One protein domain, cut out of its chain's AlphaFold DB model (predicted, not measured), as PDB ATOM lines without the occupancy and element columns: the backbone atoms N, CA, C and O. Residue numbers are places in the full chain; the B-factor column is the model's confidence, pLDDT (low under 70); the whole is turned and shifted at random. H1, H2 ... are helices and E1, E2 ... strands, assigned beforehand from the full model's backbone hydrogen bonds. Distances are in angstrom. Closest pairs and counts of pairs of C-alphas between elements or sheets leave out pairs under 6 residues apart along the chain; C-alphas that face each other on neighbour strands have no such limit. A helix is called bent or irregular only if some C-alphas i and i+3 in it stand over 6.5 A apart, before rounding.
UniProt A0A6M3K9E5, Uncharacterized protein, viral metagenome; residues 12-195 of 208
ATOM      1  N   ASP A  12      34.827  11.738 -26.748       93.88
ATOM      2  CA  ASP A  12      33.431  12.190 -26.932       93.88
ATOM      3  C   ASP A  12      32.796  11.717 -28.255       93.88
ATOM      4  O   ASP A  12      31.597  11.432 -28.344       93.88
ATOM      5  N   GLN A  13      33.596  11.648 -29.328       95.06
ATOM      6  CA  GLN A  13      33.129  11.128 -30.610       95.06
ATOM      7  C   GLN A  13      32.913   9.619 -30.544       95.06
ATOM      8  O   GLN A  13      31.920   9.140 -31.092       95.06
ATOM      9  N   ARG A  14      33.805   8.869 -29.879       94.56
ATOM     10  CA  ARG A  14      33.599   7.434 -29.634       94.56
ATOM     11  C   ARG A  14      32.338   7.220 -28.813       94.56
ATOM     12  O   ARG A  14      31.497   6.442 -29.249       94.56
ATOM     13  N   ASP A  15      32.154   7.972 -27.734       93.44
ATOM     14  CA  ASP A  15      30.971   7.888 -26.877       93.44
ATOM     15  C   ASP A  15      29.689   8.119 -27.677       93.44
ATOM     16  O   ASP A  15      28.754   7.318 -27.629       93.44
ATOM     17  N   THR A  16      29.675   9.162 -28.510       94.31
ATOM     18  CA  THR A  16      28.538   9.461 -29.391       94.31
ATOM     19  C   THR A  16      28.272   8.323 -30.382       94.31
ATOM     20  O   THR A  16      27.123   7.924 -30.575       94.31
ATOM     21  N   ILE A  17      29.313   7.784 -31.024       94.38
ATOM     22  CA  ILE A  17      29.171   6.710 -32.017       94.38
ATOM     23  C   ILE A  17      28.654   5.427 -31.358       94.38
ATOM     24  O   ILE A  17      27.700   4.829 -31.855       94.38
ATOM     25  N   PHE A  18      29.246   5.021 -30.236       93.06
ATOM     26  CA  PHE A  18      28.822   3.838 -29.492       93.06
ATOM     27  C   PHE A  18      27.408   4.001 -28.919       93.06
ATOM     28  O   PHE A  18      26.621   3.059 -28.985       93.06
ATOM     29  N   GLY A  19      27.032   5.201 -28.466       92.06
ATOM     30  CA  GLY A  19      25.662   5.510 -28.050       92.06
ATOM     31  C   GLY A  19      24.641   5.336 -29.181       92.06
ATOM     32  O   GLY A  19      23.578   4.750 -28.976       92.06
ATOM     33  N   VAL A  20      24.977   5.761 -30.406       94.06
ATOM     34  CA  VAL A  20      24.134   5.515 -31.592       94.06
ATOM     35  C   VAL A  20      24.032   4.020 -31.902       94.06
ATOM     36  O   VAL A  20      22.940   3.537 -32.197       94.06
ATOM     37  N   MET A  21      25.141   3.279 -31.825       94.00
ATOM     38  CA  MET A  21      25.141   1.832 -32.065       94.00
ATOM     39  C   MET A  21      24.282   1.083 -31.041       94.00
ATOM     40  O   MET A  21      23.501   0.216 -31.427       94.00
ATOM     41  N   CYS A  22      24.369   1.465 -29.765       90.12
ATOM     42  CA  CYS A  22      23.529   0.938 -28.693       90.12
ATOM     43  C   CYS A  22      22.035   1.194 -28.963       90.12
ATOM     44  O   CYS A  22      21.218   0.275 -28.899       90.12
ATOM     45  N   ALA A  23      21.675   2.425 -29.341       90.56
ATOM     46  CA  ALA A  23      20.288   2.784 -29.639       90.56
ATOM     47  C   ALA A  23      19.730   2.059 -30.879       90.56
ATOM     48  O   ALA A  23      18.538   1.756 -30.945       90.56
ATOM     49  N   ALA A  24      20.581   1.766 -31.863       94.50
ATOM     50  CA  ALA A  24      20.215   1.089 -33.101       94.50
ATOM     51  C   ALA A  24      20.242  -0.445 -32.967       94.50
ATOM     52  O   ALA A  24      20.859  -1.135 -33.780       94.50
ATOM     53  N   SER A  25      19.539  -0.987 -31.970       90.19
ATOM     54  CA  SER A  25      19.514  -2.424 -31.638       90.19
ATOM     55  C   SER A  25      19.005  -3.344 -32.759       90.19
ATOM     56  O   SER A  25      19.218  -4.553 -32.716       90.19
ATOM     57  N   TRP A  26      18.377  -2.784 -33.797       93.12
ATOM     58  CA  TRP A  26      17.978  -3.501 -35.012       93.12
ATOM     59  C   TRP A  26      19.138  -3.782 -35.985       93.12
ATOM     60  O   TRP A  26      18.943  -4.488 -36.973       93.12
ATOM     61  N   HIS A  27      20.334  -3.243 -35.731       94.31
ATOM     62  CA  HIS A  27      21.551  -3.526 -36.489       94.31
ATOM     63  C   HIS A  27      22.595  -4.227 -35.623       94.31
ATOM     64  O   HIS A  27      22.787  -3.870 -34.464       94.31
ATOM     65  N   THR A  28      23.346  -5.143 -36.237       93.75
ATOM     66  CA  THR A  28      24.656  -5.568 -35.730       93.75
ATOM     67  C   THR A  28      25.740  -4.687 -36.323       93.75
ATOM     68  O   THR A  28      25.861  -4.580 -37.544       93.75
ATOM     69  N   PHE A  29      26.560  -4.099 -35.462       95.25
ATOM     70  CA  PHE A  29      27.724  -3.322 -35.854       95.25
ATOM     71  C   PHE A  29      28.977  -4.170 -35.680       95.25
ATOM     72  O   PHE A  29      29.232  -4.666 -34.590       95.25
ATOM     73  N   ILE A  30      29.773  -4.317 -36.741       95.00
ATOM     74  CA  ILE A  30      31.088  -4.961 -36.670       95.00
ATOM     75  C   ILE A  30      32.148  -3.868 -36.730       95.00
ATOM     76  O   ILE A  30      32.335  -3.225 -37.765       95.00
ATOM     77  N   ILE A  31      32.843  -3.654 -35.616       95.44
ATOM     78  CA  ILE A  31      33.947  -2.705 -35.513       95.44
ATOM     79  C   ILE A  31      35.251  -3.467 -35.725       95.44
ATOM     80  O   ILE A  31      35.605  -4.322 -34.923       95.44
ATOM     81  N   LEU A  32      35.993  -3.123 -36.777       96.31
ATOM     82  CA  LEU A  32      37.335  -3.651 -37.024       96.31
ATOM     83  C   LEU A  32      38.378  -2.554 -36.825       96.31
ATOM     84  O   LEU A  32      38.289  -1.487 -37.436       96.31
ATOM     85  N   THR A  33      39.397  -2.828 -36.011       96.56
ATOM     86  CA  THR A  33      40.491  -1.884 -35.753       96.56
ATOM     87  C   THR A  33      41.869  -2.538 -35.841       96.56
ATOM     88  O   THR A  33      42.033  -3.728 -35.586       96.56
ATOM     89  N   LYS A  34      42.892  -1.746 -36.182       95.88
ATOM     90  CA  LYS A  34      44.310  -2.120 -35.996       95.88
ATOM     91  C   LYS A  34      44.899  -1.558 -34.699       95.88
ATOM     92  O   LYS A  34      46.091  -1.688 -34.449       95.88
ATOM     93  N   ARG A  35      44.081  -0.878 -33.892       96.00
ATOM     94  CA  ARG A  35      44.480  -0.168 -32.670       96.00
ATOM     95  C   ARG A  35      43.665  -0.647 -31.456       96.00
ATOM     96  O   ARG A  35      43.142   0.189 -30.719       96.00
ATOM     97  N   PRO A  36      43.559  -1.969 -31.202       94.88
ATOM     98  CA  PRO A  36      42.740  -2.506 -30.110       94.88
ATOM     99  C   PRO A  36      43.160  -1.963 -28.746       94.88
ATOM    100  O   PRO A  36      42.325  -1.737 -27.889       94.88
ATOM    101  N   LYS A  37      44.443  -1.650 -28.569       92.31
ATOM    102  CA  LYS A  37      44.972  -1.015 -27.363       92.31
ATOM    103  C   LYS A  37      44.334   0.346 -27.050       92.31
ATOM    104  O   LYS A  37      44.039   0.633 -25.895       92.31
ATOM    105  N   ALA A  38      44.137   1.187 -28.067       92.44
ATOM    106  CA  ALA A  38      43.496   2.488 -27.892       92.44
ATOM    107  C   ALA A  38      42.006   2.320 -27.578       92.44
ATOM    108  O   ALA A  38      41.472   3.037 -26.736       92.44
ATOM    109  N   LEU A  39      41.362   1.333 -28.211       92.75
ATOM    110  CA  LEU A  39      39.974   0.984 -27.928       92.75
ATOM    111  C   LEU A  39      39.801   0.443 -26.500       92.75
ATOM    112  O   LEU A  39      38.902   0.889 -25.804       92.75
ATOM    113  N   LEU A  40      40.694  -0.440 -26.045       90.44
ATOM    114  CA  LEU A  40      40.718  -0.968 -24.680       90.44
ATOM    115  C   LEU A  40      40.917   0.144 -23.645       90.44
ATOM    116  O   LEU A  40      40.209   0.179 -22.646       90.44
ATOM    117  N   ARG A  41      41.845   1.080 -23.894       90.31
ATOM    118  CA  ARG A  41      42.027   2.257 -23.030       90.31
ATOM    119  C   ARG A  41      40.741   3.072 -22.927       90.31
ATOM    120  O   ARG A  41      40.375   3.466 -21.834       90.31
ATOM    121  N   TRP A  42      40.064   3.310 -24.049       90.88
ATOM    122  CA  TRP A  42      38.795   4.034 -24.037       90.88
ATOM    123  C   TRP A  42      37.703   3.263 -23.276       90.88
ATOM    124  O   TRP A  42      37.033   3.863 -22.449       90.88
ATOM    125  N   TYR A  43      37.584   1.945 -23.470       87.88
ATOM    126  CA  TYR A  43      36.636   1.098 -22.726       87.88
ATOM    127  C   TYR A  43      36.855   1.135 -21.208       87.88
ATOM    128  O   TYR A  43      35.890   1.077 -20.459       87.88
ATOM    129  N   ASN A  44      38.107   1.226 -20.753       83.88
ATOM    130  CA  ASN A  44      38.430   1.303 -19.325       83.88
ATOM    131  C   ASN A  44      38.167   2.687 -18.711       83.88
ATOM    132  O   ASN A  44      38.034   2.780 -17.494       83.88
ATOM    133  N   ASP A  45      38.144   3.740 -19.531       84.69
ATOM    134  CA  ASP A  45      38.024   5.130 -19.077       84.69
ATOM    135  C   ASP A  45      36.609   5.705 -19.290       84.69
ATOM    136  O   ASP A  45      36.309   6.776 -18.767       84.69
ATOM    137  N   THR A  46      35.764   5.059 -20.103       82.81
ATOM    138  CA  THR A  46      34.435   5.577 -20.461       82.81
ATOM    139  C   THR A  46      33.388   5.241 -19.401       82.81
ATOM    140  O   THR A  46      33.279   4.102 -18.961       82.81
ATOM    141  N   ASP A  47      32.557   6.227 -19.057       83.44
ATOM    142  CA  ASP A  47      31.431   6.068 -18.126       83.44
ATOM    143  C   ASP A  47      30.120   5.672 -18.838       83.44
ATOM    144  O   ASP A  47      29.078   5.513 -18.198       83.44
ATOM    145  N   ILE A  48      30.119   5.559 -20.177       81.00
ATOM    146  CA  ILE A  48      28.894   5.233 -20.936       81.00
ATOM    147  C   ILE A  48      28.498   3.755 -20.816       81.00
ATOM    148  O   ILE A  48      27.372   3.387 -21.152       81.00
ATOM    149  N   LEU A  49      29.442   2.917 -20.393       73.44
ATOM    150  CA  LEU A  49      29.275   1.503 -20.091       73.44
ATOM    151  C   LEU A  49      29.474   1.333 -18.582       73.44
ATOM    152  O   LEU A  49      30.355   1.970 -18.010       73.44
ATOM    153  N   GLY A  50      28.676   0.488 -17.927       65.81
ATOM    154  CA  GLY A  50      29.003   0.064 -16.567       65.81
ATOM    155  C   GLY A  50      30.323  -0.716 -16.541       65.81
ATOM    156  O   GLY A  50      30.814  -1.179 -17.574       65.81
ATOM    157  N   GLU A  51      30.922  -0.872 -15.359       62.62
ATOM    158  CA  GLU A  51      32.166  -1.637 -15.223       62.62
ATOM    159  C   GLU A  51      31.995  -3.070 -15.760       62.62
ATOM    160  O   GLU A  51      31.229  -3.866 -15.220       62.62
ATOM    161  N   GLY A  52      32.743  -3.408 -16.816       64.25
ATOM    162  CA  GLY A  52      32.692  -4.729 -17.453       64.25
ATOM    163  C   GLY A  52      31.522  -4.947 -18.420       64.25
ATOM    164  O   GLY A  52      31.388  -6.053 -18.946       64.25
ATOM    165  N   ASP A  53      30.708  -3.922 -18.688       77.44
ATOM    166  CA  ASP A  53      29.577  -4.018 -19.611       77.44
ATOM    167  C   ASP A  53      30.000  -3.965 -21.087       77.44
ATOM    168  O   ASP A  53      31.044  -3.437 -21.478       77.44
ATOM    169  N   PHE A  54      29.123  -4.492 -21.941       84.81
ATOM    170  CA  PHE A  54      29.243  -4.454 -23.394       84.81
ATOM    171  C   PHE A  54      27.872  -4.252 -24.051       84.81
ATOM    172  O   PHE A  54      26.830  -4.554 -23.470       84.81
ATOM    173  N   TYR A  55      27.861  -3.802 -25.311       89.00
ATOM    174  CA  TYR A  55      26.632  -3.712 -26.105       89.00
ATOM    175  C   TYR A  55      26.391  -5.013 -26.897       89.00
ATOM    176  O   TYR A  55      27.241  -5.377 -27.714       89.00
ATOM    177  N   PRO A  56      25.244  -5.708 -26.734       89.31
ATOM    178  CA  PRO A  56      24.979  -7.006 -27.377       89.31
ATOM    179  C   PRO A  56      25.058  -6.998 -28.910       89.31
ATOM    180  O   PRO A  56      25.417  -7.995 -29.537       89.31
ATOM    181  N   ASN A  57      24.723  -5.864 -29.526       92.69
ATOM    182  CA  ASN A  57      24.689  -5.686 -30.972       92.69
ATOM    183  C   ASN A  57      25.963  -5.037 -31.543       92.69
ATOM    184  O   ASN A  57      26.007  -4.733 -32.736       92.69
ATOM    185  N   VAL A  58      26.999  -4.835 -30.718       93.69
ATOM    186  CA  VAL A  58      28.299  -4.305 -31.144       93.69
ATOM    187  C   VAL A  58      29.358  -5.390 -31.006       93.69
ATOM    188  O   VAL A  58      29.715  -5.818 -29.911       93.69
ATOM    189  N   TRP A  59      29.860  -5.844 -32.146       95.44
ATOM    190  CA  TRP A  59      30.930  -6.822 -32.246       95.44
ATOM    191  C   TRP A  59      32.256  -6.097 -32.414       95.44
ATOM    192  O   TRP A  59      32.378  -5.186 -33.239       95.44
ATOM    193  N   ILE A  60      33.255  -6.518 -31.648       96.06
ATOM    194  CA  ILE A  60      34.586  -5.917 -31.669       96.06
ATOM    195  C   ILE A  60      35.540  -6.881 -32.355       96.06
ATOM    196  O   ILE A  60      35.528  -8.082 -32.103       96.06
ATOM    197  N   GLY A  61      36.398  -6.370 -33.223       96.88
ATOM    198  CA  GLY A  61      37.387  -7.197 -33.878       96.88
ATOM    199  C   GLY A  61      38.654  -6.467 -34.265       96.88
ATOM    200  O   GLY A  61      38.713  -5.236 -34.350       96.88
ATOM    201  N   VAL A  62      39.688  -7.263 -34.518       97.94
ATOM    202  CA  VAL A  62      40.975  -6.773 -35.012       97.94
ATOM    203  C   VAL A  62      41.173  -7.147 -36.471       97.94
ATOM    204  O   VAL A  62      40.788  -8.231 -36.907       97.94
ATOM    205  N   SER A  63      41.779  -6.236 -37.230       96.88
ATOM    206  CA  SER A  63      42.248  -6.506 -38.590       96.88
ATOM    207  C   SER A  63      43.726  -6.874 -38.545       96.88
ATOM    208  O   SER A  63      44.566  -6.033 -38.220       96.88
ATOM    209  N   ILE A  64      44.034  -8.118 -38.896       97.31
ATOM    210  CA  ILE A  64      45.390  -8.664 -38.935       97.31
ATOM    211  C   ILE A  64      45.745  -9.087 -40.359       97.31
ATOM    212  O   ILE A  64      44.871  -9.390 -41.174       97.31
ATOM    213  N   SER A  65      47.031  -9.094 -40.681       96.88
ATOM    214  CA  SER A  65      47.533  -9.518 -41.987       96.88
ATOM    215  C   SER A  65      48.645 -10.568 -41.895       96.88
ATOM    216  O   SER A  65      48.870 -11.305 -42.859       96.88
ATOM    217  N   THR A  66      49.326 -10.652 -40.752       96.00
ATOM    218  CA  THR A  66      50.441 -11.572 -40.469       96.00
ATOM    219  C   THR A  66      50.298 -12.202 -39.078       96.00
ATOM    220  O   THR A  66      49.495 -11.739 -38.269       96.00
ATOM    221  N   GLN A  67      51.085 -13.245 -38.782       95.00
ATOM    222  CA  GLN A  67      51.139 -13.822 -37.432       95.00
ATOM    223  C   GLN A  67      51.626 -12.794 -36.403       95.00
ATOM    224  O   GLN A  67      51.102 -12.746 -35.303       95.00
ATOM    225  N   GLU A  68      52.565 -11.923 -36.784       93.75
ATOM    226  CA  GLU A  68      53.035 -10.840 -35.913       93.75
ATOM    227  C   GLU A  68      51.893  -9.884 -35.531       93.75
ATOM    228  O   GLU A  68      51.760  -9.534 -34.360       93.75
ATOM    229  N   ASP A  69      51.018  -9.521 -36.480       95.44
ATOM    230  CA  ASP A  69      49.807  -8.755 -36.163       95.44
ATOM    231  C   ASP A  69      48.901  -9.542 -35.196       95.44
ATOM    232  O   ASP A  69      48.331  -8.965 -34.272       95.44
ATOM    233  N   ALA A  70      48.753 -10.856 -35.395       93.94
ATOM    234  CA  ALA A  70      47.934 -11.717 -34.540       93.94
ATOM    235  C   ALA A  70      48.446 -11.707 -33.088       93.94
ATOM    236  O   ALA A  70      47.697 -11.365 -32.172       93.94
ATOM    237  N   ASP A  71      49.737 -11.988 -32.914       87.88
ATOM    238  CA  ASP A  71      50.445 -12.027 -31.633       87.88
ATOM    239  C   ASP A  71      50.384 -10.682 -30.899       87.88
ATOM    240  O   ASP A  71      50.225 -10.635 -29.681       87.88
ATOM    241  N   GLN A  72      50.459  -9.570 -31.633       88.50
ATOM    242  CA  GLN A  72      50.407  -8.235 -31.040       88.50
ATOM    243  C   GLN A  72      48.986  -7.777 -30.691       88.50
ATOM    244  O   GLN A  72      48.804  -7.055 -29.709       88.50
ATOM    245  N   LEU A  73      47.981  -8.115 -31.505       93.50
ATOM    246  CA  LEU A  73      46.662  -7.475 -31.441       93.50
ATOM    247  C   LEU A  73      45.596  -8.320 -30.737       93.50
ATOM    248  O   LEU A  73      44.751  -7.755 -30.035       93.50
ATOM    249  N   ILE A  74      45.624  -9.646 -30.889       92.75
ATOM    250  CA  ILE A  74      44.616 -10.542 -30.297       92.75
ATOM    251  C   ILE A  74      44.634 -10.501 -28.761       92.75
ATOM    252  O   ILE A  74      43.548 -10.418 -28.182       92.75
ATOM    253  N   PRO A  75      45.790 -10.437 -28.068       88.69
ATOM    254  CA  PRO A  75      45.793 -10.313 -26.610       88.69
ATOM    255  C   PRO A  75      45.042  -9.081 -26.088       88.69
ATOM    256  O   PRO A  75      44.415  -9.149 -25.035       88.69
ATOM    257  N   PHE A  76      45.064  -7.957 -26.816       88.94
ATOM    258  CA  PHE A  76      44.263  -6.783 -26.452       88.94
ATOM    259  C   PHE A  76      42.782  -6.977 -26.778       88.94
ATOM    260  O   PHE A  76      41.947  -6.558 -25.987       88.94
ATOM    261  N   LEU A  77      42.444  -7.625 -27.900       92.75
ATOM    262  CA  LEU A  77      41.051  -7.940 -28.245       92.75
ATOM    263  C   LEU A  77      40.369  -8.771 -27.150       92.75
ATOM    264  O   LEU A  77      39.250  -8.453 -26.756       92.75
ATOM    265  N   LEU A  78      41.048  -9.803 -26.642       89.38
ATOM    266  CA  LEU A  78      40.502 -10.685 -25.605       89.38
ATOM    267  C   LEU A  78      40.253  -9.964 -24.270       89.38
ATOM    268  O   LEU A  78      39.434 -10.419 -23.482       89.38
ATOM    269  N   GLN A  79      40.911  -8.825 -24.029       85.44
ATOM    270  CA  GLN A  79      40.702  -7.997 -22.835       85.44
ATOM    271  C   GLN A  79      39.562  -6.981 -22.984       85.44
ATOM    272  O   GLN A  79      39.120  -6.427 -21.982       85.44
ATOM    273  N   ILE A  80      39.100  -6.695 -24.207       87.38
ATOM    274  CA  ILE A  80      37.998  -5.750 -24.426       87.38
ATOM    275  C   ILE A  80      36.677  -6.442 -24.057       87.38
ATOM    276  O   ILE A  80      36.416  -7.529 -24.590       87.38
ATOM    277  N   PRO A  81      35.826  -5.832 -23.207       86.44
ATOM    278  CA  PRO A  81      34.460  -6.298 -22.986       86.44
ATOM    279  C   PRO A  81      33.672  -6.258 -24.300       86.44
ATOM    280  O   PRO A  81      33.449  -5.192 -24.881       86.44
ATOM    281  N   ALA A  82      33.276  -7.421 -24.810       88.69
ATOM    282  CA  ALA A  82      32.585  -7.526 -26.087       88.69
ATOM    283  C   ALA A  82      31.602  -8.696 -26.082       88.69
ATOM    284  O   ALA A  82      31.920  -9.778 -25.599       88.69
ATOM    285  N   ALA A  83      30.436  -8.485 -26.694       89.62
ATOM    286  CA  ALA A  83      29.447  -9.539 -26.911       89.62
ATOM    287  C   ALA A  83      29.960 -10.638 -27.854       89.62
ATOM    288  O   ALA A  83      29.590 -11.799 -27.721       89.62
ATOM    289  N   VAL A  84      30.755 -10.231 -28.845       93.44
ATOM    290  CA  VAL A  84      31.345 -11.084 -29.876       93.44
ATOM    291  C   VAL A  84      32.697 -10.490 -30.260       93.44
ATOM    292  O   VAL A  84      32.792  -9.289 -30.551       93.44
ATOM    293  N   ARG A  85      33.724 -11.340 -30.304       94.94
ATOM    294  CA  ARG A  85      35.085 -11.009 -30.736       94.94
ATOM    295  C   ARG A  85      35.404 -11.644 -32.079       94.94
ATOM    296  O   ARG A  85      35.342 -12.859 -32.230       94.94
ATOM    297  N   ILE A  86      35.792 -10.833 -33.059       97.19
ATOM    298  CA  ILE A  86      36.131 -11.312 -34.407       97.19
ATOM    299  C   ILE A  86      37.583 -11.008 -34.755       97.19
ATOM    300  O   ILE A  86      38.096  -9.920 -34.499       97.19
ATOM    301  N   VAL A  87      38.235 -11.948 -35.431       98.00
ATOM    302  CA  VAL A  87      39.515 -11.698 -36.096       98.00
ATOM    303  C   VAL A  87      39.296 -11.636 -37.601       98.00
ATOM    304  O   VAL A  87      38.874 -12.603 -38.228       98.00
ATOM    305  N   SER A  88      39.589 -10.480 -38.192       98.31
ATOM    306  CA  SER A  88      39.567 -10.281 -39.637       98.31
ATOM    307  C   SER A  88      40.982 -10.409 -40.187       98.31
ATOM    308  O   SER A  88      41.793  -9.490 -40.071       98.31
ATOM    309  N   VAL A  89      41.267 -11.533 -40.832       98.12
ATOM    310  CA  VAL A  89      42.520 -11.803 -41.542       98.12
ATOM    311  C   VAL A  89      42.428 -11.230 -42.957       98.12
ATOM    312  O   VAL A  89      42.281 -11.950 -43.947       98.12
ATOM    313  N   GLU A  90      42.440  -9.897 -43.043       95.19
ATOM    314  CA  GLU A  90      42.254  -9.148 -44.288       95.19
ATOM    315  C   GLU A  90      43.212  -7.943 -44.405       95.19
ATOM    316  O   GLU A  90      43.123  -7.007 -43.603       95.19
ATOM    317  N   PRO A  91      44.080  -7.898 -45.438       96.12
ATOM    318  CA  PRO A  91      44.409  -9.007 -46.335       96.12
ATOM    319  C   PRO A  91      45.232 -10.095 -45.626       96.12
ATOM    320  O   PRO A  91      46.123  -9.770 -44.849       96.12
ATOM    321  N   MET A  92      45.009 -11.371 -45.950       96.62
ATOM    322  CA  MET A  92      45.859 -12.475 -45.487       96.62
ATOM    323  C   MET A  92      47.182 -12.515 -46.267       96.62
ATOM    324  O   MET A  92      47.219 -12.915 -47.433       96.62
ATOM    325  N   LEU A  93      48.279 -12.100 -45.625       95.25
ATOM    326  CA  LEU A  93      49.604 -11.984 -46.251       95.25
ATOM    327  C   LEU A  93      50.571 -13.109 -45.861       95.25
ATOM    328  O   LEU A  93      51.560 -13.346 -46.561       95.25
ATOM    329  N   GLY A  94      50.286 -13.821 -44.774       93.81
ATOM    330  CA  GLY A  94      51.093 -14.922 -44.250       93.81
ATOM    331  C   GLY A  94      50.237 -16.078 -43.743       93.81
ATOM    332  O   GLY A  94      49.011 -15.993 -43.766       93.81
ATOM    333  N   GLU A  95      50.897 -17.153 -43.312       95.00
ATOM    334  CA  GLU A  95      50.259 -18.179 -42.478       95.00
ATOM    335  C   GLU A  95      49.798 -17.545 -41.162       95.00
ATOM    336  O   GLU A  95      50.489 -16.665 -40.637       95.00
ATOM    337  N   ILE A  96      48.661 -18.001 -40.639       95.62
ATOM    338  CA  ILE A  96      48.135 -17.602 -39.332       95.62
ATOM    339  C   ILE A  96      47.813 -18.869 -38.550       95.62
ATOM    340  O   ILE A  96      47.049 -19.709 -39.019       95.62
ATOM    341  N   ASN A  97      48.361 -18.978 -37.348       94.50
ATOM    342  CA  ASN A  97      48.017 -19.986 -36.363       94.50
ATOM    343  C   ASN A  97      47.330 -19.304 -35.173       94.50
ATOM    344  O   ASN A  97      47.965 -18.570 -34.416       94.50
ATOM    345  N   LEU A  98      46.031 -19.554 -35.010       92.56
ATOM    346  CA  LEU A  98      45.234 -19.071 -33.877       92.56
ATOM    347  C   LEU A  98      45.222 -20.061 -32.701       92.56
ATOM    348  O   LEU A  98      44.674 -19.746 -31.647       92.56
ATOM    349  N   ARG A  99      45.812 -21.251 -32.878       84.69
ATOM    350  CA  ARG A  99      45.828 -22.347 -31.895       84.69
ATOM    351  C   ARG A  99      47.166 -22.530 -31.171       84.69
ATOM    352  O   ARG A  99      47.286 -23.400 -30.319       84.69
ATOM    353  N   GLY A 100      48.173 -21.743 -31.531       68.75
ATOM    354  CA  GLY A 100      49.506 -21.748 -30.926       68.75
ATOM    355  C   GLY A 100      50.109 -20.352 -30.980       68.75
ATOM    356  O   GLY A 100      51.207 -20.178 -31.502       68.75
ATOM    357  N   GLY A 101      49.325 -19.359 -30.551       61.38
ATOM    358  CA  GLY A 101      49.744 -17.962 -30.501       61.38
ATOM    359  C   GLY A 101      50.838 -17.723 -29.458       61.38
ATOM    360  O   GLY A 101      51.442 -18.658 -28.931       61.38
ATOM    361  N   THR A 102      51.094 -16.458 -29.118       56.47
ATOM    362  CA  THR A 102      52.057 -16.121 -28.054       56.47
ATOM    363  C   THR A 102      51.768 -16.936 -26.787       56.47
ATOM    364  O   THR A 102      50.627 -16.974 -26.330       56.47
ATOM    365  N   TYR A 103      52.802 -17.573 -26.229       57.72
ATOM    366  CA  TYR A 103      52.711 -18.459 -25.058       57.72
ATOM    367  C   TYR A 103      51.912 -19.760 -25.274       57.72
ATOM    368  O   TYR A 103      51.356 -20.289 -24.316       57.72
ATOM    369  N   ASP A 104      51.860 -20.277 -26.508       63.72
ATOM    370  CA  ASP A 104      51.122 -21.496 -26.885       63.72
ATOM    371  C   ASP A 104      49.616 -21.408 -26.583       63.72
ATOM    372  O   ASP A 104      48.945 -22.409 -26.322       63.72
ATOM    373  N   LEU A 105      49.070 -20.186 -26.638       70.75
ATOM    374  CA  LEU A 105      47.660 -19.943 -26.384       70.75
ATOM    375  C   LEU A 105      46.793 -20.346 -27.592       70.75
ATOM    376  O   LEU A 105      46.985 -19.858 -28.706       70.75
ATOM    377  N   ASP A 106      45.800 -21.206 -27.357       82.25
ATOM    378  CA  ASP A 106      44.690 -21.494 -28.267       82.25
ATOM    379  C   ASP A 106      43.584 -20.440 -28.098       82.25
ATOM    380  O   ASP A 106      42.756 -20.512 -27.186       82.25
ATOM    381  N   TRP A 107      43.590 -19.420 -28.956       85.00
ATOM    382  CA  TRP A 107      42.623 -18.321 -28.899       85.00
ATOM    383  C   TRP A 107      41.227 -18.716 -29.406       85.00
ATOM    384  O   TRP A 107      40.286 -17.938 -29.247       85.00
ATOM    385  N   LEU A 108      41.069 -19.901 -30.008       83.38
ATOM    386  CA  LEU A 108      39.788 -20.396 -30.522       83.38
ATOM    387  C   LEU A 108      39.006 -21.191 -29.469       83.38
ATOM    388  O   LEU A 108      37.782 -21.091 -29.410       83.38
ATOM    389  N   ASN A 109      39.697 -21.960 -28.625       82.81
ATOM    390  CA  ASN A 109      39.064 -22.732 -27.548       82.81
ATOM    391  C   ASN A 109      38.865 -21.926 -26.253       82.81
ATOM    392  O   ASN A 109      38.056 -22.314 -25.409       82.81
ATOM    393  N   GLY A 110      39.546 -20.784 -26.127       73.06
ATOM    394  CA  GLY A 110      39.551 -19.975 -24.911       73.06
ATOM    395  C   GLY A 110      40.415 -20.597 -23.814       73.06
ATOM    396  O   GLY A 110      40.729 -21.786 -23.832       73.06
ATOM    397  N   TRP A 111      40.813 -19.774 -22.846       62.50
ATOM    398  CA  TRP A 111      41.650 -20.203 -21.724       62.50
ATOM    399  C   TRP A 111      40.917 -20.038 -20.402       62.50
ATOM    400  O   TRP A 111      40.224 -19.048 -20.180       62.50
ATOM    401  N   CYS A 112      41.111 -21.004 -19.509       46.75
ATOM    402  CA  CYS A 112      40.939 -20.823 -18.074       46.75
ATOM    403  C   CYS A 112      42.330 -20.972 -17.466       46.75
ATOM    404  O   CYS A 112      42.882 -22.072 -17.471       46.75
ATOM    405  N   VAL A 113      42.920 -19.879 -16.988       46.19
ATOM    406  CA  VAL A 113      44.145 -19.953 -16.190       46.19
ATOM    407  C   VAL A 113      43.752 -19.717 -14.737       46.19
ATOM    408  O   VAL A 113      43.342 -18.620 -14.368       46.19
ATOM    409  N   GLU A 114      43.862 -20.754 -13.912       41.50
ATOM    410  CA  GLU A 114      43.861 -20.615 -12.456       41.50
ATOM    411  C   GLU A 114      45.275 -20.219 -12.013       41.50
ATOM    412  O   GLU A 114      46.052 -21.052 -11.552       41.50
ATOM    413  N   THR A 115      45.666 -18.959 -12.198       44.56
ATOM    414  CA  THR A 115      46.866 -18.434 -11.535       44.56
ATOM    415  C   THR A 115      46.549 -17.138 -10.813       44.56
ATOM    416  O   THR A 115      45.965 -16.214 -11.373       44.56
ATOM    417  N   GLU A 116      46.965 -17.064  -9.549       43.00
ATOM    418  CA  GLU A 116      47.125 -15.793  -8.851       43.00
ATOM    419  C   GLU A 116      48.249 -15.019  -9.558       43.00
ATOM    420  O   GLU A 116      49.426 -15.337  -9.409       43.00
ATOM    421  N   GLY A 117      47.896 -14.073 -10.429       45.31
ATOM    422  CA  GLY A 117      48.884 -13.299 -11.178       45.31
ATOM    423  C   GLY A 117      49.663 -12.334 -10.279       45.31
ATOM    424  O   GLY A 117      49.067 -11.488  -9.613       45.31
ATOM    425  N   GLU A 118      50.996 -12.414 -10.302       45.47
ATOM    426  CA  GLU A 118      51.880 -11.351  -9.808       45.47
ATOM    427  C   GLU A 118      52.003 -10.209 -10.832       45.47
ATOM    428  O   GLU A 118      52.025 -10.414 -12.046       45.47
ATOM    429  N   TYR A 119      52.119  -8.979 -10.321       47.50
ATOM    430  CA  TYR A 119      52.306  -7.758 -11.103       47.50
ATOM    431  C   TYR A 119      53.736  -7.674 -11.673       47.50
ATOM    432  O   TYR A 119      54.645  -7.253 -10.954       47.50
ATOM    433  N   ASP A 120      53.950  -7.963 -12.961       43.88
ATOM    434  CA  ASP A 120      55.195  -7.552 -13.636       43.88
ATOM    435  C   ASP A 120      55.035  -6.148 -14.249       43.88
ATOM    436  O   ASP A 120      54.126  -5.874 -15.030       43.88
ATOM    437  N   ARG A 121      55.916  -5.222 -13.847       40.81
ATOM    438  CA  ARG A 121      55.921  -3.789 -14.209       40.81
ATOM    439  C   ARG A 121      56.818  -3.466 -15.405       40.81
ATOM    440  O   ARG A 121      57.212  -2.310 -15.581       40.81
ATOM    441  N   ARG A 122      57.193  -4.444 -16.220       42.62
ATOM    442  CA  ARG A 122      57.983  -4.167 -17.423       42.62
ATOM    443  C   ARG A 122      57.038  -3.650 -18.510       42.62
ATOM    444  O   ARG A 122      56.152  -4.358 -18.961       42.62
ATOM    445  N   ASP A 123      57.208  -2.379 -18.865       42.06
ATOM    446  CA  ASP A 123      56.618  -1.705 -20.037       42.06
ATOM    447  C   ASP A 123      55.235  -1.040 -19.892       42.06
ATOM    448  O   ASP A 123      54.658  -0.599 -20.883       42.06
ATOM    449  N   GLY A 124      54.732  -0.847 -18.667       38.12
ATOM    450  CA  GLY A 124      53.586   0.047 -18.420       38.12
ATOM    451  C   GLY A 124      52.237  -0.449 -18.959       38.12
ATOM    452  O   GLY A 124      51.283   0.326 -19.023       38.12
ATOM    453  N   TYR A 125      52.142  -1.732 -19.315       38.75
ATOM    454  CA  TYR A 125      50.892  -2.396 -19.674       38.75
ATOM    455  C   TYR A 125      50.505  -3.402 -18.597       38.75
ATOM    456  O   TYR A 125      51.291  -4.265 -18.222       38.75
ATOM    457  N   PHE A 126      49.285  -3.261 -18.085       43.03
ATOM    458  CA  PHE A 126      48.716  -4.192 -17.124       43.03
ATOM    459  C   PHE A 126      48.283  -5.459 -17.863       43.03
ATOM    460  O   PHE A 126      47.327  -5.413 -18.631       43.03
ATOM    461  N   TYR A 127      48.931  -6.593 -17.607       44.06
ATOM    462  CA  TYR A 127      48.303  -7.891 -17.847       44.06
ATOM    463  C   TYR A 127      47.559  -8.266 -16.574       44.06
ATOM    464  O   TYR A 127      48.076  -8.962 -15.703       44.06
ATOM    465  N   ARG A 128      46.341  -7.753 -16.424       43.88
ATOM    466  CA  ARG A 128      45.404  -8.355 -15.482       43.88
ATOM    467  C   ARG A 128      45.001  -9.681 -16.117       43.88
ATOM    468  O   ARG A 128      44.224  -9.674 -17.060       43.88
ATOM    469  N   VAL A 129      45.549 -10.799 -15.646       44.00
ATOM    470  CA  VAL A 129      44.906 -12.100 -15.863       44.00
ATOM    471  C   VAL A 129      43.747 -12.113 -14.868       44.00
ATOM    472  O   VAL A 129      44.009 -12.099 -13.662       44.00
ATOM    473  N   PRO A 130      42.478 -12.000 -15.292       38.50
ATOM    474  CA  PRO A 130      41.381 -12.034 -14.344       38.50
ATOM    475  C   PRO A 130      41.345 -13.434 -13.735       38.50
ATOM    476  O   PRO A 130      41.059 -14.416 -14.420       38.50
ATOM    477  N   ILE A 131      41.635 -13.522 -12.439       42.06
ATOM    478  CA  ILE A 131      41.237 -14.666 -11.627       42.06
ATOM    479  C   ILE A 131      39.706 -14.665 -11.711       42.06
ATOM    480  O   ILE A 131      39.075 -13.706 -11.270       42.06
ATOM    481  N   GLN A 132      39.150 -15.697 -12.359       38.19
ATOM    482  CA  GLN A 132      37.734 -15.857 -12.730       38.19
ATOM    483  C   GLN A 132      37.254 -15.140 -14.019       38.19
ATOM    484  O   GLN A 132      36.249 -14.439 -14.018       38.19
ATOM    485  N   ALA A 133      37.896 -15.389 -15.165       42.97
ATOM    486  CA  ALA A 133      37.227 -15.278 -16.469       42.97
ATOM    487  C   ALA A 133      37.141 -16.670 -17.108       42.97
ATOM    488  O   ALA A 133      38.135 -17.213 -17.584       42.97
ATOM    489  N   GLN A 134      35.963 -17.286 -17.097       43.62
ATOM    490  CA  GLN A 134      35.714 -18.416 -17.985       43.62
ATOM    491  C   GLN A 134      35.716 -17.898 -19.437       43.62
ATOM    492  O   GLN A 134      34.909 -17.046 -19.790       43.62
ATOM    493  N   THR A 135      36.567 -18.468 -20.295       53.19
ATOM    494  CA  THR A 135      36.332 -18.629 -21.748       53.19
ATOM    495  C   THR A 135      36.423 -17.411 -22.682       53.19
ATOM    496  O   THR A 135      35.732 -17.391 -23.699       53.19
ATOM    497  N   GLU A 136      37.300 -16.432 -22.444       73.88
ATOM    498  CA  GLU A 136      37.521 -15.395 -23.470       73.88
ATOM    499  C   GLU A 136      38.227 -15.996 -24.696       73.88
ATOM    500  O   GLU A 136      39.377 -16.439 -24.625       73.88
ATOM    501  N   LYS A 137      37.504 -16.048 -25.819       87.94
ATOM    502  CA  LYS A 137      37.937 -16.637 -27.089       87.94
ATOM    503  C   LYS A 137      37.569 -15.745 -28.267       87.94
ATOM    504  O   LYS A 137      36.843 -14.761 -28.134       87.94
ATOM    505  N   ILE A 138      38.077 -16.104 -29.437       93.12
ATOM    506  CA  ILE A 138      37.606 -15.568 -30.710       93.12
ATOM    507  C   ILE A 138      36.299 -16.280 -31.068       93.12
ATOM    508  O   ILE A 138      36.246 -17.506 -31.164       93.12
ATOM    509  N   ASP A 139      35.256 -15.497 -31.309       94.94
ATOM    510  CA  ASP A 139      33.924 -15.995 -31.645       94.94
ATOM    511  C   ASP A 139      33.728 -16.181 -33.148       94.94
ATOM    512  O   ASP A 139      32.849 -16.933 -33.557       94.94
ATOM    513  N   GLY A 140      34.539 -15.529 -33.985       96.75
ATOM    514  CA  GLY A 140      34.488 -15.710 -35.432       96.75
ATOM    515  C   GLY A 140      35.731 -15.234 -36.170       96.75
ATOM    516  O   GLY A 140      36.459 -14.349 -35.712       96.75
ATOM    517  N   VAL A 141      35.956 -15.804 -37.352       98.38
ATOM    518  CA  VAL A 141      37.088 -15.465 -38.220       98.38
ATOM    519  C   VAL A 141      36.589 -15.043 -39.597       98.38
ATOM    520  O   VAL A 141      35.808 -15.744 -40.238       98.38
ATOM    521  N   ILE A 142      37.065 -13.896 -40.071       98.56
ATOM    522  CA  ILE A 142      36.820 -13.405 -41.429       98.56
ATOM    523  C   ILE A 142      38.128 -13.511 -42.215       98.56
ATOM    524  O   ILE A 142      39.165 -13.052 -41.741       98.56
ATOM    525  N   ILE A 143      38.093 -14.099 -43.410       98.50
ATOM    526  CA  ILE A 143      39.277 -14.336 -44.246       98.50
ATOM    527  C   ILE A 143      39.109 -13.651 -45.601       98.50
ATOM    528  O   ILE A 143      38.093 -13.824 -46.281       98.50
ATOM    529  N   GLY A 144      40.142 -12.932 -46.038       97.62
ATOM    530  CA  GLY A 144      40.133 -12.259 -47.329       97.62
ATOM    531  C   GLY A 144      41.527 -12.001 -47.889       97.62
ATOM    532  O   GLY A 144      42.417 -11.524 -47.187       97.62
ATOM    533  N   CYS A 145      41.724 -12.255 -49.184       96.25
ATOM    534  CA  CYS A 145      42.925 -11.807 -49.892       96.25
ATOM    535  C   CYS A 145      42.886 -10.293 -50.185       96.25
ATOM    536  O   CYS A 145      41.848  -9.637 -50.075       96.25
ATOM    537  N   GLU A 146      44.022  -9.722 -50.588       95.19
ATOM    538  CA  GLU A 146      44.093  -8.322 -51.022       95.19
ATOM    539  C   GLU A 146      43.392  -8.120 -52.379       95.19
ATOM    540  O   GLU A 146      43.431  -8.984 -53.256       95.19
ATOM    541  N   SER A 147      42.738  -6.971 -52.571       91.00
ATOM    542  CA  SER A 147      42.063  -6.617 -53.829       91.00
ATOM    543  C   SER A 147      42.959  -5.763 -54.739       91.00
ATOM    544  O   SER A 147      43.909  -5.122 -54.296       91.00
ATOM    545  N   GLY A 148      42.610  -5.688 -56.027       88.25
ATOM    546  CA  GLY A 148      43.236  -4.774 -56.988       88.25
ATOM    547  C   GLY A 148      44.388  -5.374 -57.813       88.25
ATOM    548  O   GLY A 148      44.784  -6.525 -57.618       88.25
ATOM    549  N   PRO A 149      44.923  -4.606 -58.782       83.56
ATOM    550  CA  PRO A 149      45.875  -5.102 -59.783       83.56
ATOM    551  C   PRO A 149      47.293  -5.338 -59.244       83.56
ATOM    552  O   PRO A 149      48.072  -6.036 -59.882       83.56
ATOM    553  N   LYS A 150      47.638  -4.759 -58.086       88.75
ATOM    554  CA  LYS A 150      48.939  -4.922 -57.409       88.75
ATOM    555  C   LYS A 150      48.822  -5.716 -56.104       88.75
ATOM    556  O   LYS A 150      49.641  -5.537 -55.206       88.75
ATOM    557  N   ARG A 151      47.774  -6.534 -55.977       91.88
ATOM    558  CA  ARG A 151      47.549  -7.348 -54.782       91.88
ATOM    559  C   ARG A 151      48.722  -8.295 -54.549       91.88
ATOM    560  O   ARG A 151      49.291  -8.840 -55.498       91.88
ATOM    561  N   ARG A 152      49.062  -8.504 -53.285       93.00
ATOM    562  CA  ARG A 152      50.015  -9.540 -52.893       93.00
ATOM    563  C   ARG A 152      49.362 -10.921 -53.039       93.00
ATOM    564  O   ARG A 152      48.183 -11.051 -52.703       93.00
ATOM    565  N   PRO A 153      50.098 -11.939 -53.525       86.94
ATOM    566  CA  PRO A 153      49.561 -13.286 -53.664       86.94
ATOM    567  C   PRO A 153      49.066 -13.838 -52.327       86.94
ATOM    568  O   PRO A 153      49.779 -13.781 -51.322       86.94
ATOM    569  N   CYS A 154      47.872 -14.419 -52.339       91.81
ATOM    570  CA  CYS A 154      47.320 -15.161 -51.215       91.81
ATOM    571  C   CYS A 154      47.193 -16.627 -51.630       91.81
ATOM    572  O   CYS A 154      46.441 -16.951 -52.546       91.81
ATOM    573  N   LYS A 155      47.988 -17.497 -51.005       93.69
ATOM    574  CA  LYS A 155      47.979 -18.936 -51.284       93.69
ATOM    575  C   LYS A 155      46.696 -19.564 -50.747       93.69
ATOM    576  O   LYS A 155      46.325 -19.278 -49.613       93.69
ATOM    577  N   ILE A 156      46.045 -20.417 -51.533       95.69
ATOM    578  CA  ILE A 156      44.784 -21.048 -51.125       95.69
ATOM    579  C   ILE A 156      44.982 -21.968 -49.916       95.69
ATOM    580  O   ILE A 156      44.146 -21.994 -49.021       95.69
ATOM    581  N   GLU A 157      46.149 -22.605 -49.822       96.31
ATOM    582  CA  GLU A 157      46.515 -23.531 -48.751       96.31
ATOM    583  C   GLU A 157      46.530 -22.844 -47.374       96.31
ATOM    584  O   GLU A 157      46.211 -23.461 -46.361       96.31
ATOM    585  N   ARG A 158      46.835 -21.539 -47.334       96.25
ATOM    586  CA  ARG A 158      46.756 -20.709 -46.117       96.25
ATOM    587  C   ARG A 158      45.328 -20.569 -45.622       96.25
ATOM    588  O   ARG A 158      45.058 -20.666 -44.429       96.25
ATOM    589  N   ILE A 159      44.420 -20.320 -46.561       97.62
ATOM    590  CA  ILE A 159      42.998 -20.155 -46.280       97.62
ATOM    591  C   ILE A 159      42.424 -21.495 -45.818       97.62
ATOM    592  O   ILE A 159      41.743 -21.535 -44.801       97.62
ATOM    593  N   GLU A 160      42.748 -22.590 -46.508       97.94
ATOM    594  CA  GLU A 160      42.345 -23.949 -46.123       97.94
ATOM    595  C   GLU A 160      42.858 -24.333 -44.732       97.94
ATOM    596  O   GLU A 160      42.100 -24.875 -43.929       97.94
ATOM    597  N   ASN A 161      44.112 -24.002 -44.408       97.25
ATOM    598  CA  ASN A 161      44.667 -24.249 -43.079       97.25
ATOM    599  C   ASN A 161      43.897 -23.495 -41.984       97.25
ATOM    600  O   ASN A 161      43.512 -24.094 -40.980       97.25
ATOM    601  N   LEU A 162      43.636 -22.200 -42.184       97.62
ATOM    602  CA  LEU A 162      42.907 -21.386 -41.211       97.62
ATOM    603  C   LEU A 162      41.434 -21.816 -41.082       97.62
ATOM    604  O   LEU A 162      40.896 -21.838 -39.975       97.62
ATOM    605  N   ILE A 163      40.796 -22.217 -42.186       98.25
ATOM    606  CA  ILE A 163      39.476 -22.860 -42.169       98.25
ATOM    607  C   ILE A 163      39.525 -24.131 -41.319       98.25
ATOM    608  O   ILE A 163      38.667 -24.306 -40.460       98.25
ATOM    609  N   GLY A 164      40.528 -24.991 -41.523       97.50
ATOM    610  CA  GLY A 164      40.713 -26.220 -40.751       97.50
ATOM    611  C   GLY A 164      40.784 -25.954 -39.247       97.50
ATOM    612  O   GLY A 164      40.039 -26.565 -38.487       97.50
ATOM    613  N   GLN A 165      41.580 -24.962 -38.829       96.38
ATOM    614  CA  GLN A 165      41.653 -24.547 -37.422       96.38
ATOM    615  C   GLN A 165      40.279 -24.164 -36.853       96.38
ATOM    616  O   GLN A 165      39.957 -24.573 -35.742       96.38
ATOM    617  N   CYS A 166      39.471 -23.413 -37.611       96.31
ATOM    618  CA  CYS A 166      38.136 -22.983 -37.185       96.31
ATOM    619  C   CYS A 166      37.130 -24.144 -37.150       96.31
ATOM    620  O   CYS A 166      36.315 -24.234 -36.236       96.31
ATOM    621  N   VAL A 167      37.184 -25.047 -38.135       96.06
ATOM    622  CA  VAL A 167      36.328 -26.241 -38.192       96.06
ATOM    623  C   VAL A 167      36.583 -27.143 -36.992       96.06
ATOM    624  O   VAL A 167      35.625 -27.593 -36.363       96.06
ATOM    625  N   ASP A 168      37.851 -27.357 -36.645       94.25
ATOM    626  CA  ASP A 168      38.247 -28.220 -35.532       94.25
ATOM    627  C   ASP A 168      37.725 -27.725 -34.172       94.25
ATOM    628  O   ASP A 168      37.527 -28.530 -33.262       94.25
ATOM    629  N   THR A 169      37.502 -26.417 -34.019       90.50
ATOM    630  CA  THR A 169      37.011 -25.790 -32.778       90.50
ATOM    631  C   THR A 169      35.539 -25.387 -32.843       90.50
ATOM    632  O   THR A 169      34.983 -24.893 -31.862       90.50
ATOM    633  N   GLY A 170      34.889 -25.576 -33.995       92.50
ATOM    634  CA  GLY A 170      33.527 -25.106 -34.235       92.50
ATOM    635  C   GLY A 170      33.395 -23.579 -34.267       92.50
ATOM    636  O   GLY A 170      32.301 -23.066 -34.040       92.50
ATOM    637  N   THR A 171      34.482 -22.846 -34.528       95.06
ATOM    638  CA  THR A 171      34.460 -21.384 -34.657       95.06
ATOM    639  C   THR A 171      33.867 -20.986 -36.020       95.06
ATOM    640  O   THR A 171      34.368 -21.429 -37.056       95.06
ATOM    641  N   PRO A 172      32.819 -20.141 -36.063       97.25
ATOM    642  CA  PRO A 172      32.283 -19.573 -37.299       97.25
ATOM    643  C   PRO A 172      33.359 -18.930 -38.182       97.25
ATOM    644  O   PRO A 172      34.158 -18.112 -37.719       97.25
ATOM    645  N   VAL A 173      33.354 -19.273 -39.472       98.06
ATOM    646  CA  VAL A 173      34.289 -18.730 -40.463       98.06
ATOM    647  C   VAL A 173      33.558 -18.188 -41.691       98.06
ATOM    648  O   VAL A 173      32.710 -18.859 -42.292       98.06
ATOM    649  N   PHE A 174      33.936 -16.971 -42.082       98.38
ATOM    650  CA  PHE A 174      33.452 -16.276 -43.269       98.38
ATOM    651  C   PHE A 174      34.620 -15.992 -44.219       98.38
ATOM    652  O   PHE A 174      35.502 -15.187 -43.918       98.38
ATOM    653  N   VAL A 175      34.632 -16.617 -45.396       98.50
ATOM    654  CA  VAL A 175      35.610 -16.319 -46.449       98.50
ATOM    655  C   VAL A 175      35.006 -15.286 -47.389       98.50
ATOM    656  O   VAL A 175      34.211 -15.601 -48.277       98.50
ATOM    657  N   LYS A 176      35.419 -14.033 -47.217       97.69
ATOM    658  CA  LYS A 176      34.942 -12.913 -48.025       97.69
ATOM    659  C   LYS A 176      35.436 -12.998 -49.459       97.69
ATOM    660  O   LYS A 176      34.654 -12.813 -50.387       97.69
ATOM    661  N   GLN A 177      36.731 -13.240 -49.649       97.38
ATOM    662  CA  GLN A 177      37.333 -13.349 -50.978       97.38
ATOM    663  C   GLN A 177      38.659 -14.111 -50.948       97.38
ATOM    664  O   GLN A 177      39.432 -13.980 -50.003       97.38
ATOM    665  N   ALA A 178      38.960 -14.856 -52.006       97.00
ATOM    666  CA  ALA A 178      40.247 -15.531 -52.172       97.00
ATOM    667  C   ALA A 178      40.766 -15.385 -53.600       97.00
ATOM    668  O   ALA A 178      40.013 -15.068 -54.523       97.00
ATOM    669  N   GLU A 179      42.056 -15.647 -53.781       94.75
ATOM    670  CA  GLU A 179      42.651 -15.773 -55.101       94.75
ATOM    671  C   GLU A 179      42.532 -17.219 -55.597       94.75
ATOM    672  O   GLU A 179      43.116 -18.127 -55.014       94.75
ATOM    673  N   ILE A 180      41.777 -17.421 -56.679       92.69
ATOM    674  CA  ILE A 180      41.556 -18.708 -57.345       92.69
ATOM    675  C   ILE A 180      41.998 -18.554 -58.801       92.69
ATOM    676  O   ILE A 180      41.513 -17.663 -59.503       92.69
ATOM    677  N   ASP A 181      42.952 -19.373 -59.245       90.25
ATOM    678  CA  ASP A 181      43.511 -19.341 -60.607       90.25
ATOM    679  C   ASP A 181      43.931 -17.930 -61.072       90.25
ATOM    680  O   ASP A 181      43.663 -17.499 -62.198       90.25
ATOM    681  N   GLY A 182      44.557 -17.161 -60.174       88.06
ATOM    682  CA  GLY A 182      45.022 -15.801 -60.460       88.06
ATOM    683  C   GLY A 182      43.917 -14.739 -60.512       88.06
ATOM    684  O   GLY A 182      44.171 -13.601 -60.929       88.06
ATOM    685  N   LYS A 183      42.689 -15.066 -60.095       91.88
ATOM    686  CA  LYS A 183      41.551 -14.139 -60.017       91.88
ATOM    687  C   LYS A 183      41.069 -14.005 -58.580       91.88
ATOM    688  O   LYS A 183      40.953 -14.992 -57.869       91.88
ATOM    689  N   VAL A 184      40.734 -12.784 -58.168       95.50
ATOM    690  CA  VAL A 184      40.047 -12.562 -56.889       95.50
ATOM    691  C   VAL A 184      38.580 -12.928 -57.066       95.50
ATOM    692  O   VAL A 184      37.887 -12.332 -57.892       95.50
ATOM    693  N   VAL A 185      38.122 -13.908 -56.299       96.56
ATOM    694  CA  VAL A 185      36.745 -14.397 -56.299       96.56
ATOM    695  C   VAL A 185      36.120 -14.050 -54.954       96.56
ATOM    696  O   VAL A 185      36.673 -14.386 -53.910       96.56
ATOM    697  N   SER A 186      34.974 -13.369 -54.983       97.31
ATOM    698  CA  SER A 186      34.160 -13.092 -53.797       97.31
ATOM    699  C   SER A 186      33.397 -14.348 -53.386       97.31
ATOM    700  O   SER A 186      32.816 -15.004 -54.247       97.31
ATOM    701  N   MET A 187      33.378 -14.654 -52.088       97.19
ATOM    702  CA  MET A 187      32.727 -15.832 -51.493       97.19
ATOM    703  C   MET A 187      32.977 -17.131 -52.290       97.19
ATOM    704  O   MET A 187      32.031 -17.781 -52.748       97.19
ATOM    705  N   PRO A 188      34.252 -17.496 -52.518       97.31
ATOM    706  CA  PRO A 188      34.611 -18.650 -53.332       97.31
ATOM    707  C   PRO A 188      34.146 -19.963 -52.690       97.31
ATOM    708  O   PRO A 188      33.942 -20.052 -51.477       97.31
ATOM    709  N   ARG A 189      34.044 -21.014 -53.511       97.44
ATOM    710  CA  ARG A 189      33.982 -22.387 -52.999       97.44
ATOM    711  C   ARG A 189      35.399 -22.878 -52.714       97.44
ATOM    712  O   ARG A 189      36.229 -22.872 -53.616       97.44
ATOM    713  N   ILE A 190      35.649 -23.293 -51.477       96.75
ATOM    714  CA  ILE A 190      36.926 -23.825 -50.978       96.75
ATOM    715  C   ILE A 190      36.590 -25.075 -50.170       96.75
ATOM    716  O   ILE A 190      35.639 -25.043 -49.387       96.75
ATOM    717  N   MET A 191      37.322 -26.177 -50.363       95.94
ATOM    718  CA  MET A 191      36.980 -27.479 -49.762       95.94
ATOM    719  C   MET A 191      35.519 -27.879 -50.061       95.94
ATOM    720  O   MET A 191      34.731 -28.185 -49.168       95.94
ATOM    721  N   ASP A 192      35.132 -27.777 -51.338       95.12
ATOM    722  CA  ASP A 192      33.809 -28.127 -51.873       95.12
ATOM    723  C   ASP A 192      32.600 -27.369 -51.298       95.12
ATOM    724  O   ASP A 192      31.457 -27.724 -51.597       95.12
ATOM    725  N   ARG A 193      32.786 -26.264 -50.567       97.12
ATOM    726  CA  ARG A 193      31.676 -25.443 -50.045       97.12
ATOM    727  C   ARG A 193      32.002 -23.955 -49.976       97.12
ATOM    728  O   ARG A 193      33.155 -23.557 -50.085       97.12
ATOM    729  N   THR A 194      30.974 -23.140 -49.774       97.69
ATOM    730  CA  THR A 194      31.134 -21.740 -49.364       97.69
ATOM    731  C   THR A 194      31.198 -21.668 -47.836       97.69
ATOM    732  O   THR A 194      30.571 -22.472 -47.134       97.69
ATOM    733  N   TRP A 195      31.991 -20.722 -47.340       98.06
ATOM    734  CA  TRP A 195      32.193 -20.442 -45.921       98.06
ATOM    735  C   TRP A 195      31.639 -19.051 -45.625       98.06
ATOM    736  O   TRP A 195      32.272 -18.050 -45.942       98.06
TER     737      TRP A 195
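This is residues 12 to 195 of the 208 residues of an uncharacterized protein of viral metagenome (UniProt A0A6M3K9E5). One six-stranded sheet, curled like part of a barrel and strongly twisted, runs through the domain; H3 and H4 cover one face of it, and H1 and H2 only graze it near E1 and E2. A long loop, residues 90 to 139, joins E3 to E4, and the E5 and E6 hairpin makes one edge of the sheet. The printed part has 184 residues, with four named helices and six named strands in the order H1 E1 H2 E2 H3 E3 E4 H4 E5 E6; under half of the residues are in them, and the class is mixed, helices and strands. The sheet's order is E1 E2 E3 E4 E5 E6, mixed, E1 to E5 parallel and E6 antiparallel to E5. The whole is compact, with a radius of gyration of the C-alphas of 17.5 A and spans of 50 by 38 by 29 A.

H1, residues 12 to 23, begins with C-alpha 12 at (33.431, 12.190, -26.932) and is 16.4 A long. E1 is residues 29 to 33, H2 residues 36 to 45, and E2 residues 58 to 64, 19.3 A. H3, residues 67 to 79, 18.9 A, is only just irregular: C-alphas 72 and 75 are 6.7 A apart. E3 is residues 85 to 89 and E4 residues 140 to 144. H4, residues 156 to 169, is 20.5 A long. E5, residues 173 to 180, 18.4 A, bends by 66 degrees at residue 176. E6, residues 183 to 186, ends with C-alpha 186 at (34.160, -13.092, -53.797).

E1, an edge strand, has N 31 and O 59 of E2 2.9 A apart, within hydrogen-bond range. In the same range are N 88 and O 62 for E2 and E3, 2.9 A, N 89 and O 142 for E3 and E4, 2.7 A, N 176 and O 143 for E4 and E5, 2.8 A, and N 180 and O 183 for the hairpin, 2.8 A. E1, H2, E2, then E2, H3, E3, and E4, H4, E5 are strand-helix-strand units, two parallel neighbour strands with a helix between, each crossover right-handed. H3 and H4 lie on the same face, making two layers, helices on one face of a sheet; their heights over the sheet are 8.9 A and 9.2 A. H2 and H3 touch, closest at the C-alphas of Pro 36 and Phe 76, 5.8 A, at a shallow tilt of 15 degrees, the same way. H1 and H2 are near each other; H3 and H4 are apart. H1 and H2 have every O i to N i+4 pair within hydrogen-bond range; H3 has 6 of 9 and H4 9 of 10.

The two C-alphas farthest apart, those of Glu 118 and Asp 181, are 52.1 A apart. The printed part has no cut. The links H2 to E2, E3 to E4 and E4 to H4 are long. Mean pLDDT of the printed part is 84.8; residues 50 to 52, 100 to 104 and 111 to 135 are under 70.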